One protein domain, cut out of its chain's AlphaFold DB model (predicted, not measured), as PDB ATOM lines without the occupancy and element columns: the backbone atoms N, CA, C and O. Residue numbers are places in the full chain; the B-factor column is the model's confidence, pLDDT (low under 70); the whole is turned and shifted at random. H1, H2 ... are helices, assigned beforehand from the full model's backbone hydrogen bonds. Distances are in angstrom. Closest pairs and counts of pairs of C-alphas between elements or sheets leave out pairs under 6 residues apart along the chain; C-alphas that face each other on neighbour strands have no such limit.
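Overview. This is residues 312 to 379 of the 384 residues of an uncharacterized protein of Brachybacterium sp. P6-10-X1 (UniProt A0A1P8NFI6). Three helices, H1, H2 and H3, pack compactly round a fourth, H4, which crosses H1 and H3 and reaches the short helix H2 with residues 371 to 375. H1 and H3 run opposite ways on the same side of H4, with H2 between them along the chain, and residues 354 to 362 fold back from the end of H3 to the start of H4. The printed part has 68 residues, with named helices in the order H1, H2, H3, H4 and no named strand; the class is all helix. The whole is compact, with a radius of gyration of the C-alphas of 11.2 A and spans of 33 by 22 by 18 A.

Arrangement. Begin at the longest helix, H3, residues 338 to 353. H4, residues 363 to 377, touches it with residues 364 to 368 alone; look at Thr 344 and Gly 364, whose C-alphas, the closest of the two helices, are 5.3 A apart. The two run opposite ways at a steep tilt of 66 degrees. H4 is the hub, touching three helices. H1, residues 312 to 325, touches H4 with residues 319 to 325 alone, and the closest C-alphas, those of Ala 322 and Ala 368, are 5.3 A apart. These two run the same way at a steep tilt of 61 degrees. H2, residues 329 to 335, touches H4 at residues 371 to 375 alone; the closest C-alphas, those of Val 331 and Ala 375, are 5.6 A apart, and the helices run opposite ways at a steep tilt of 63 degrees. H1 and H3 only just touch, with 3 pairs of C-alphas within 8 A, the closest being those of Tyr 319 and Leu 348 at 6.7 A; they run opposite ways at a shallow tilt of 31 degrees. The helix packing is mostly crossed, one of the four touching pairs being at a shallow tilt. In H1, H2 and H4 every O i to N i+4 pair is within hydrogen-bond range; in H3, 10 of 12 are.

Along the chain. Find C-alpha 338 at (-14.780, 6.592, 19.507); from there H3 runs 23.3 A to C-alpha 353. H1 starts at C-alpha 312, (-40.646, -2.649, 10.277), and runs 20.3 A. H2 covers residues 329 to 335. H4 runs 20.9 A and ends at C-alpha 377, (-25.016, -3.043, 31.894).

Size, cuts and confidence. Look for the farthest C-alphas at Ser 355 and Asp 379, 33.0 A apart. The printed part has no cut. The links from H1 to H2 and from H2 to H3 are tight, and the nine residues from H3 to H4 make a short link. The mean pLDDT of the printed part is 92.3, and residue 355 is under 70.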
ATOM      1  N   ARG A 312     -41.667  -3.690  10.484       76.75
ATOM      2  CA  ARG A 312     -40.646  -2.649  10.277       76.75
ATOM      3  C   ARG A 312     -40.397  -1.858  11.560       76.75
ATOM      4  O   ARG A 312     -39.242  -1.567  11.855       76.75
ATOM      5  N   ARG A 313     -41.435  -1.621  12.362       84.94
ATOM      6  CA  ARG A 313     -41.322  -0.908  13.633       84.94
ATOM      7  C   ARG A 313     -40.488  -1.644  14.666       84.94
ATOM      8  O   ARG A 313     -39.850  -0.973  15.458       84.94
ATOM      9  N   ALA A 314     -40.388  -2.975  14.630       89.06
ATOM     10  CA  ALA A 314     -39.500  -3.705  15.546       89.06
ATOM     11  C   ALA A 314     -38.043  -3.220  15.419       89.06
ATOM     12  O   ALA A 314     -37.371  -2.945  16.410       89.06
ATOM     13  N   PHE A 315     -37.579  -3.041  14.178       90.44
ATOM     14  CA  PHE A 315     -36.259  -2.480  13.909       90.44
ATOM     15  C   PHE A 315     -36.189  -0.995  14.255       90.44
ATOM     16  O   PHE A 315     -35.189  -0.562  14.813       90.44
ATOM     17  N   SER A 316     -37.246  -0.220  13.994       90.06
ATOM     18  CA  SER A 316     -37.304   1.181  14.426       90.06
ATOM     19  C   SER A 316     -37.166   1.323  15.946       90.06
ATOM     20  O   SER A 316     -36.375   2.142  16.392       90.06
ATOM     21  N   LEU A 317     -37.858   0.497  16.737       92.06
ATOM     22  CA  LEU A 317     -37.746   0.464  18.200       92.06
ATOM     23  C   LEU A 317     -36.321   0.111  18.638       92.06
ATOM     24  O   LEU A 317     -35.729   0.815  19.455       92.06
ATOM     25  N   PHE A 318     -35.736  -0.930  18.038       94.44
ATOM     26  CA  PHE A 318     -34.343  -1.306  18.280       94.44
ATOM     27  C   PHE A 318     -33.372  -0.146  17.982       94.44
ATOM     28  O   PHE A 318     -32.523   0.182  18.810       94.44
ATOM     29  N   TYR A 319     -33.513   0.533  16.840       94.81
ATOM     30  CA  TYR A 319     -32.647   1.659  16.479       94.81
ATOM     31  C   TYR A 319     -32.880   2.891  17.360       94.81
ATOM     32  O   TYR A 319     -31.916   3.570  17.704       94.81
ATOM     33  N   SER A 320     -34.112   3.151  17.802       94.38
ATOM     34  CA  SER A 320     -34.416   4.202  18.783       94.38
ATOM     35  C   SER A 320     -33.769   3.931  20.142       94.38
ATOM     36  O   SER A 320     -33.289   4.856  20.797       94.38
ATOM     37  N   MET A 321     -33.704   2.668  20.576       95.94
ATOM     38  CA  MET A 321     -32.932   2.302  21.767       95.94
ATOM     39  C   MET A 321     -31.435   2.558  21.567       95.94
ATOM     40  O   MET A 321     -30.814   3.186  22.419       95.94
ATOM     41  N   ALA A 322     -30.862   2.136  20.435       96.94
ATOM     42  CA  ALA A 322     -29.451   2.387  20.132       96.94
ATOM     43  C   ALA A 322     -29.127   3.889  20.051       96.94
ATOM     44  O   ALA A 322     -28.075   4.314  20.521       96.94
ATOM     45  N   ALA A 323     -30.031   4.704  19.498       96.69
ATOM     46  CA  ALA A 323     -29.881   6.155  19.403       96.69
ATOM     47  C   ALA A 323     -29.872   6.846  20.777       96.69
ATOM     48  O   ALA A 323     -29.112   7.796  20.983       96.69
ATOM     49  N   ARG A 324     -30.673   6.350  21.730       96.44
ATOM     50  CA  ARG A 324     -30.624   6.809  23.126       96.44
ATOM     51  C   ARG A 324     -29.331   6.371  23.802       96.44
ATOM     52  O   ARG A 324     -28.609   7.224  24.308       96.44
ATOM     53  N   ALA A 325     -28.992   5.087  23.702       97.12
ATOM     54  CA  ALA A 325     -27.784   4.526  24.300       97.12
ATOM     55  C   ALA A 325     -26.513   5.251  23.823       97.12
ATOM     56  O   ALA A 325     -25.718   5.711  24.630       97.12
ATOM     57  N   VAL A 326     -26.341   5.458  22.512       97.06
ATOM     58  CA  VAL A 326     -25.139   6.120  21.959       97.06
ATOM     59  C   VAL A 326     -25.030   7.613  22.321       97.06
ATOM     60  O   VAL A 326     -23.987   8.237  22.091       97.06
ATOM     61  N   SER A 327     -26.111   8.205  22.835       95.81
ATOM     62  CA  SER A 327     -26.164   9.598  23.292       95.81
ATOM     63  C   SER A 327     -25.878   9.741  24.791       95.81
ATOM     64  O   SER A 327     -25.553  10.843  25.226       95.81
ATOM     65  N   SER A 328     -25.945   8.657  25.570       96.81
ATOM     66  CA  SER A 328     -25.599   8.673  26.996       96.81
ATOM     67  C   SER A 328     -24.096   8.883  27.204       96.81
ATOM     68  O   SER A 328     -23.279   8.287  26.501       96.81
ATOM     69  N   SER A 329     -23.714   9.725  28.170       96.12
ATOM     70  CA  SER A 329     -22.314   9.894  28.577       96.12
ATOM     71  C   SER A 329     -21.754   8.634  29.235       96.12
ATOM     72  O   SER A 329     -20.632   8.252  28.922       96.12
ATOM     73  N   THR A 330     -22.548   7.959  30.070       96.50
ATOM     74  CA  THR A 330     -22.154   6.722  30.761       96.50
ATOM     75  C   THR A 330     -21.864   5.612  29.756       96.50
ATOM     76  O   THR A 330     -20.826   4.961  29.814       96.50
ATOM     77  N   VAL A 331     -22.738   5.435  28.762       96.56
ATOM     78  CA  VAL A 331     -22.520   4.451  27.690       96.56
ATOM     79  C   VAL A 331     -21.288   4.802  26.862       96.56
ATOM     80  O   VAL A 331     -20.520   3.915  26.499       96.56
ATOM     81  N   GLN A 332     -21.076   6.082  26.550       96.31
ATOM     82  CA  GLN A 332     -19.894   6.517  25.805       96.31
ATOM     83  C   GLN A 332     -18.595   6.233  26.565       96.31
ATOM     84  O   GLN A 332     -17.624   5.802  25.944       96.31
ATOM     85  N   GLU A 333     -18.599   6.424  27.885       94.62
ATOM     86  CA  GLU A 333     -17.482   6.091  28.769       94.62
ATOM     87  C   GLU A 333     -17.225   4.579  28.809       94.62
ATOM     88  O   GLU A 333     -16.095   4.157  28.577       94.62
ATOM     89  N   ILE A 334     -18.271   3.761  28.985       93.25
ATOM     90  CA  ILE A 334     -18.163   2.289  28.982       93.25
ATOM     91  C   ILE A 334     -17.614   1.766  27.652       93.25
ATOM     92  O   ILE A 334     -16.791   0.853  27.633       93.25
ATOM     93  N   ILE A 335     -18.088   2.308  26.527       94.00
ATOM     94  CA  ILE A 335     -17.644   1.862  25.204       94.00
ATOM     95  C   ILE A 335     -16.181   2.242  24.968       94.00
ATOM     96  O   ILE A 335     -15.448   1.439  24.391       94.00
ATOM     97  N   GLY A 336     -15.766   3.453  25.358       88.88
ATOM     98  CA  GLY A 336     -14.379   3.937  25.295       88.88
ATOM     99  C   GLY A 336     -13.773   4.097  23.888       88.88
ATOM    100  O   GLY A 336     -12.888   4.925  23.691       88.88
ATOM    101  N   ASP A 337     -14.254   3.362  22.878       90.19
ATOM    102  CA  ASP A 337     -13.779   3.417  21.495       90.19
ATOM    103  C   ASP A 337     -14.614   4.412  20.656       90.19
ATOM    104  O   ASP A 337     -15.745   4.103  20.244       90.19
ATOM    105  N   PRO A 338     -14.062   5.589  20.294       91.94
ATOM    106  CA  PRO A 338     -14.780   6.592  19.507       91.94
ATOM    107  C   PRO A 338     -15.156   6.098  18.104       91.94
ATOM    108  O   PRO A 338     -16.084   6.636  17.488       91.94
ATOM    109  N   ARG A 339     -14.486   5.060  17.580       93.62
ATOM    110  CA  ARG A 339     -14.803   4.474  16.269       93.62
ATOM    111  C   ARG A 339     -16.124   3.717  16.319       93.62
ATOM    112  O   ARG A 339     -16.910   3.851  15.386       93.62
ATOM    113  N   VAL A 340     -16.392   2.970  17.395       94.44
ATOM    114  CA  VAL A 340     -17.672   2.263  17.600       94.44
ATOM    115  C   VAL A 340     -18.817   3.274  17.661       94.44
ATOM    116  O   VAL A 340     -19.803   3.145  16.933       94.44
ATOM    117  N   LEU A 341     -18.658   4.331  18.460       97.12
ATOM    118  CA  LEU A 341     -19.663   5.387  18.611       97.12
ATOM    119  C   LEU A 341     -19.932   6.114  17.284       97.12
ATOM    120  O   LEU A 341     -21.084   6.325  16.901       97.12
ATOM    121  N   THR A 342     -18.873   6.457  16.547       97.12
ATOM    122  CA  THR A 342     -18.979   7.138  15.247       97.12
ATOM    123  C   THR A 342     -19.678   6.262  14.209       97.12
ATOM    124  O   THR A 342     -20.628   6.725  13.572       97.12
ATOM    125  N   ARG A 343     -19.273   4.989  14.076       96.94
ATOM    126  CA  ARG A 343     -19.918   4.029  13.164       96.94
ATOM    127  C   ARG A 343     -21.382   3.804  13.520       96.94
ATOM    128  O   ARG A 343     -22.213   3.785  12.620       96.94
ATOM    129  N   THR A 344     -21.709   3.699  14.810       97.44
ATOM    130  CA  THR A 344     -23.097   3.547  15.274       97.44
ATOM    131  C   THR A 344     -23.943   4.748  14.863       97.44
ATOM    132  O   THR A 344     -24.984   4.578  14.237       97.44
ATOM    133  N   ARG A 345     -23.488   5.978  15.143       97.19
ATOM    134  CA  ARG A 345     -24.220   7.203  14.774       97.19
ATOM    135  C   ARG A 345     -24.392   7.341  13.264       97.19
ATOM    136  O   ARG A 345     -25.455   7.753  12.813       97.19
ATOM    137  N   GLN A 346     -23.362   7.007  12.487       96.25
ATOM    138  CA  GLN A 346     -23.446   6.999  11.030       96.25
ATOM    139  C   GLN A 346     -24.471   5.972  10.539       96.25
ATOM    140  O   GLN A 346     -25.377   6.332   9.795       96.25
ATOM    141  N   PHE A 347     -24.380   4.732  11.018       96.00
ATOM    142  CA  PHE A 347     -25.308   3.663  10.666       96.00
ATOM    143  C   PHE A 347     -26.762   4.015  11.006       96.00
ATOM    144  O   PHE A 347     -27.651   3.777  10.194       96.00
ATOM    145  N   LEU A 348     -27.015   4.625  12.170       95.44
ATOM    146  CA  LEU A 348     -28.361   5.044  12.575       95.44
ATOM    147  C   LEU A 348     -28.951   6.131  11.662       95.44
ATOM    148  O   LEU A 348     -30.162   6.140  11.464       95.44
ATOM    149  N   ARG A 349     -28.123   7.010  11.079       93.75
ATOM    150  CA  ARG A 349     -28.578   7.959  10.046       93.75
ATOM    151  C   ARG A 349     -28.878   7.240   8.733       93.75
ATOM    152  O   ARG A 349     -29.959   7.392   8.181       93.75
ATOM    153  N   GLU A 350     -27.955   6.399   8.276       92.31
ATOM    154  CA  GLU A 350     -28.090   5.679   7.004       92.31
ATOM    155  C   GLU A 350     -29.301   4.735   6.992       92.31
ATOM    156  O   GLU A 350     -30.005   4.635   5.991       92.31
ATOM    157  N   VAL A 351     -29.582   4.043   8.101       90.00
ATOM    158  CA  VAL A 351     -30.687   3.076   8.163       90.00
ATOM    159  C   VAL A 351     -32.065   3.743   8.144       90.00
ATOM    160  O   VAL A 351     -33.035   3.109   7.737       90.00
ATOM    161  N   GLN A 352     -32.166   5.017   8.539       82.50
ATOM    162  CA  GLN A 352     -33.402   5.798   8.405       82.50
ATOM    163  C   GLN A 352     -33.709   6.138   6.939       82.50
ATOM    164  O   GLN A 352     -34.874   6.274   6.572       82.50
ATOM    165  N   GLU A 353     -32.674   6.242   6.105       82.50
ATOM    166  CA  GLU A 353     -32.770   6.584   4.680       82.50
ATOM    167  C   GLU A 353     -32.887   5.338   3.779       82.50
ATOM    168  O   GLU A 353     -33.312   5.424   2.626       82.50
ATOM    169  N   GLN A 354     -32.532   4.158   4.293       79.81
ATOM    170  CA  GLN A 354     -32.580   2.901   3.549       79.81
ATOM    171  C   GLN A 354     -33.991   2.297   3.497       79.81
ATOM    172  O   GLN A 354     -34.693   2.161   4.496       79.81
ATOM    173  N   SER A 355     -34.386   1.823   2.314       66.62
ATOM    174  CA  SER A 355     -35.645   1.089   2.108       66.62
ATOM    175  C   SER A 355     -35.568  -0.393   2.509       66.62
ATOM    176  O   SER A 355     -36.598  -1.046   2.702       66.62
ATOM    177  N   GLY A 356     -34.350  -0.936   2.619       74.88
ATOM    178  CA  GLY A 356     -34.068  -2.338   2.917       74.88
ATOM    179  C   GLY A 356     -33.607  -2.573   4.356       74.88
ATOM    180  O   GLY A 356     -33.080  -1.686   5.015       74.88
ATOM    181  N   ARG A 357     -33.773  -3.808   4.841       79.88
ATOM    182  CA  ARG A 357     -33.243  -4.221   6.149       79.88
ATOM    183  C   ARG A 357     -31.734  -4.489   6.051       79.88
ATOM    184  O   ARG A 357     -31.341  -5.286   5.191       79.88
ATOM    185  N   PRO A 358     -30.901  -3.921   6.942       85.12
ATOM    186  CA  PRO A 358     -29.486  -4.263   7.011       85.12
ATOM    187  C   PRO A 358     -29.272  -5.751   7.288       85.12
ATOM    188  O   PRO A 358     -30.085  -6.415   7.938       85.12
ATOM    189  N   ARG A 359     -28.134  -6.289   6.836       88.19
ATOM    190  CA  ARG A 359     -27.730  -7.653   7.203       88.19
ATOM    191  C   ARG A 359     -27.560  -7.739   8.723       88.19
ATOM    192  O   ARG A 359     -27.046  -6.812   9.346       88.19
ATOM    193  N   ALA A 360     -27.943  -8.869   9.314       87.88
ATOM    194  CA  ALA A 360     -27.836  -9.085  10.760       87.88
ATOM    195  C   ALA A 360     -26.394  -8.932  11.285       87.88
ATOM    196  O   ALA A 360     -26.191  -8.544  12.426       87.88
ATOM    197  N   ASN A 361     -25.394  -9.215  10.444       89.12
ATOM    198  CA  ASN A 361     -23.969  -9.127  10.760       89.12
ATOM    199  C   ASN A 361     -23.273  -7.883  10.176       89.12
ATOM    200  O   ASN A 361     -22.048  -7.866  10.094       89.12
ATOM    201  N   ALA A 362     -24.018  -6.876   9.712       92.25
ATOM    202  CA  ALA A 362     -23.407  -5.616   9.297       92.25
ATOM    203  C   ALA A 362     -22.755  -4.933  10.511       92.25
ATOM    204  O   ALA A 362     -23.368  -4.874  11.576       92.25
ATOM    205  N   THR A 363     -21.541  -4.398  10.355       93.56
ATOM    206  CA  THR A 363     -20.755  -3.839  11.472       93.56
ATOM    207  C   THR A 363     -21.526  -2.785  12.266       93.56
ATOM    208  O   THR A 363     -21.637  -2.917  13.477       93.56
ATOM    209  N   GLY A 364     -22.157  -1.807  11.604       93.81
ATOM    210  CA  GLY A 364     -22.960  -0.790  12.299       93.81
ATOM    211  C   GLY A 364     -24.177  -1.359  13.044       93.81
ATOM    212  O   GLY A 364     -24.560  -0.847  14.091       93.81
ATOM    213  N   HIS A 365     -24.743  -2.467  12.558       93.56
ATOM    214  CA  HIS A 365     -25.857  -3.156  13.210       93.56
ATOM    215  C   HIS A 365     -25.405  -3.880  14.486       93.56
ATOM    216  O   HIS A 365     -26.111  -3.871  15.492       93.56
ATOM    217  N   GLN A 366     -24.205  -4.466  14.454       95.25
ATOM    218  CA  GLN A 366     -23.565  -5.063  15.624       95.25
ATOM    219  C   GLN A 366     -23.147  -3.989  16.631       95.25
ATOM    220  O   GLN A 366     -23.408  -4.147  17.816       95.25
ATOM    221  N   ASP A 367     -22.583  -2.867  16.180       96.44
ATOM    222  CA  ASP A 367     -22.241  -1.753  17.069       96.44
ATOM    223  C   ASP A 367     -23.499  -1.182  17.758       96.44
ATOM    224  O   ASP A 367     -23.479  -0.922  18.959       96.44
ATOM    225  N   ALA A 368     -24.634  -1.094  17.047       96.56
ATOM    226  CA  ALA A 368     -25.921  -0.723  17.643       96.56
ATOM    227  C   ALA A 368     -26.362  -1.705  18.748       96.56
ATOM    228  O   ALA A 368     -26.815  -1.286  19.811       96.56
ATOM    229  N   SER A 369     -26.182  -3.013  18.540       96.19
ATOM    230  CA  SER A 369     -26.395  -4.020  19.589       96.19
ATOM    231  C   SER A 369     -25.424  -3.843  20.765       96.19
ATOM    232  O   SER A 369     -25.787  -4.111  21.913       96.19
ATOM    233  N   TYR A 370     -24.190  -3.406  20.498       96.19
ATOM    234  CA  TYR A 370     -23.158  -3.246  21.521       96.19
ATOM    235  C   TYR A 370     -23.481  -2.081  22.450       96.19
ATOM    236  O   TYR A 370     -23.479  -2.256  23.665       96.19
ATOM    237  N   VAL A 371     -23.857  -0.924  21.897       97.38
ATOM    238  CA  VAL A 371     -24.233   0.238  22.717       97.38
ATOM    239  C   VAL A 371     -25.484  -0.037  23.556       97.38
ATOM    240  O   VAL A 371     -25.543   0.394  24.701       97.38
ATOM    241  N   ILE A 372     -26.450  -0.815  23.047       97.38
ATOM    242  CA  ILE A 372     -27.614  -1.249  23.842       97.38
ATOM    243  C   ILE A 372     -27.179  -2.178  24.984       97.38
ATOM    244  O   ILE A 372     -27.710  -2.082  26.085       97.38
ATOM    245  N   THR A 373     -26.206  -3.062  24.743       96.38
ATOM    246  CA  THR A 373     -25.639  -3.931  25.790       96.38
ATOM    247  C   THR A 373     -24.950  -3.108  26.877       96.38
ATOM    248  O   THR A 373     -25.179  -3.359  28.054       96.38
ATOM    249  N   ALA A 374     -24.150  -2.110  26.497       96.12
ATOM    250  CA  ALA A 374     -23.494  -1.213  27.446       96.12
ATOM    251  C   ALA A 374     -24.511  -0.412  28.274       96.12
ATOM    252  O   ALA A 374     -24.370  -0.324  29.487       96.12
ATOM    253  N   ALA A 375     -25.571   0.098  27.643       96.50
ATOM    254  CA  ALA A 375     -26.658   0.781  28.340       96.50
ATOM    255  C   ALA A 375     -27.405  -0.141  29.318       96.50
ATOM    256  O   ALA A 375     -27.699   0.266  30.436       96.50
ATOM    257  N   PHE A 376     -27.650  -1.400  28.941       94.38
ATOM    258  CA  PHE A 376     -28.218  -2.396  29.854       94.38
ATOM    259  C   PHE A 376     -27.299  -2.684  31.048       94.38
ATOM    260  O   PHE A 376     -27.772  -2.742  32.173       94.38
ATOM    261  N   ALA A 377     -25.990  -2.829  30.821       92.38
ATOM    262  CA  ALA A 377     -25.016  -3.043  31.894       92.38
ATOM    263  C   ALA A 377     -24.862  -1.828  32.828       92.38
ATOM    264  O   ALA A 377     -24.410  -1.981  33.958       92.38
ATOM    265  N   ALA A 378     -25.230  -0.636  32.355       93.00
ATOM    266  CA  ALA A 378     -25.238   0.608  33.117       93.00
ATOM    267  C   ALA A 378     -26.568   0.878  33.850       93.00
ATOM    268  O   ALA A 378     -26.741   1.973  34.382       93.00
ATOM    269  N   ASP A 379     -27.510  -0.075  33.838       88.25
ATOM    270  CA  ASP A 379     -28.875   0.080  34.361       88.25
ATOM    271  C   ASP A 379     -29.626   1.298  33.780       88.25
ATOM    272  O   ASP A 379     -30.481   1.906  34.430       88.25
TER     273      ASP A 379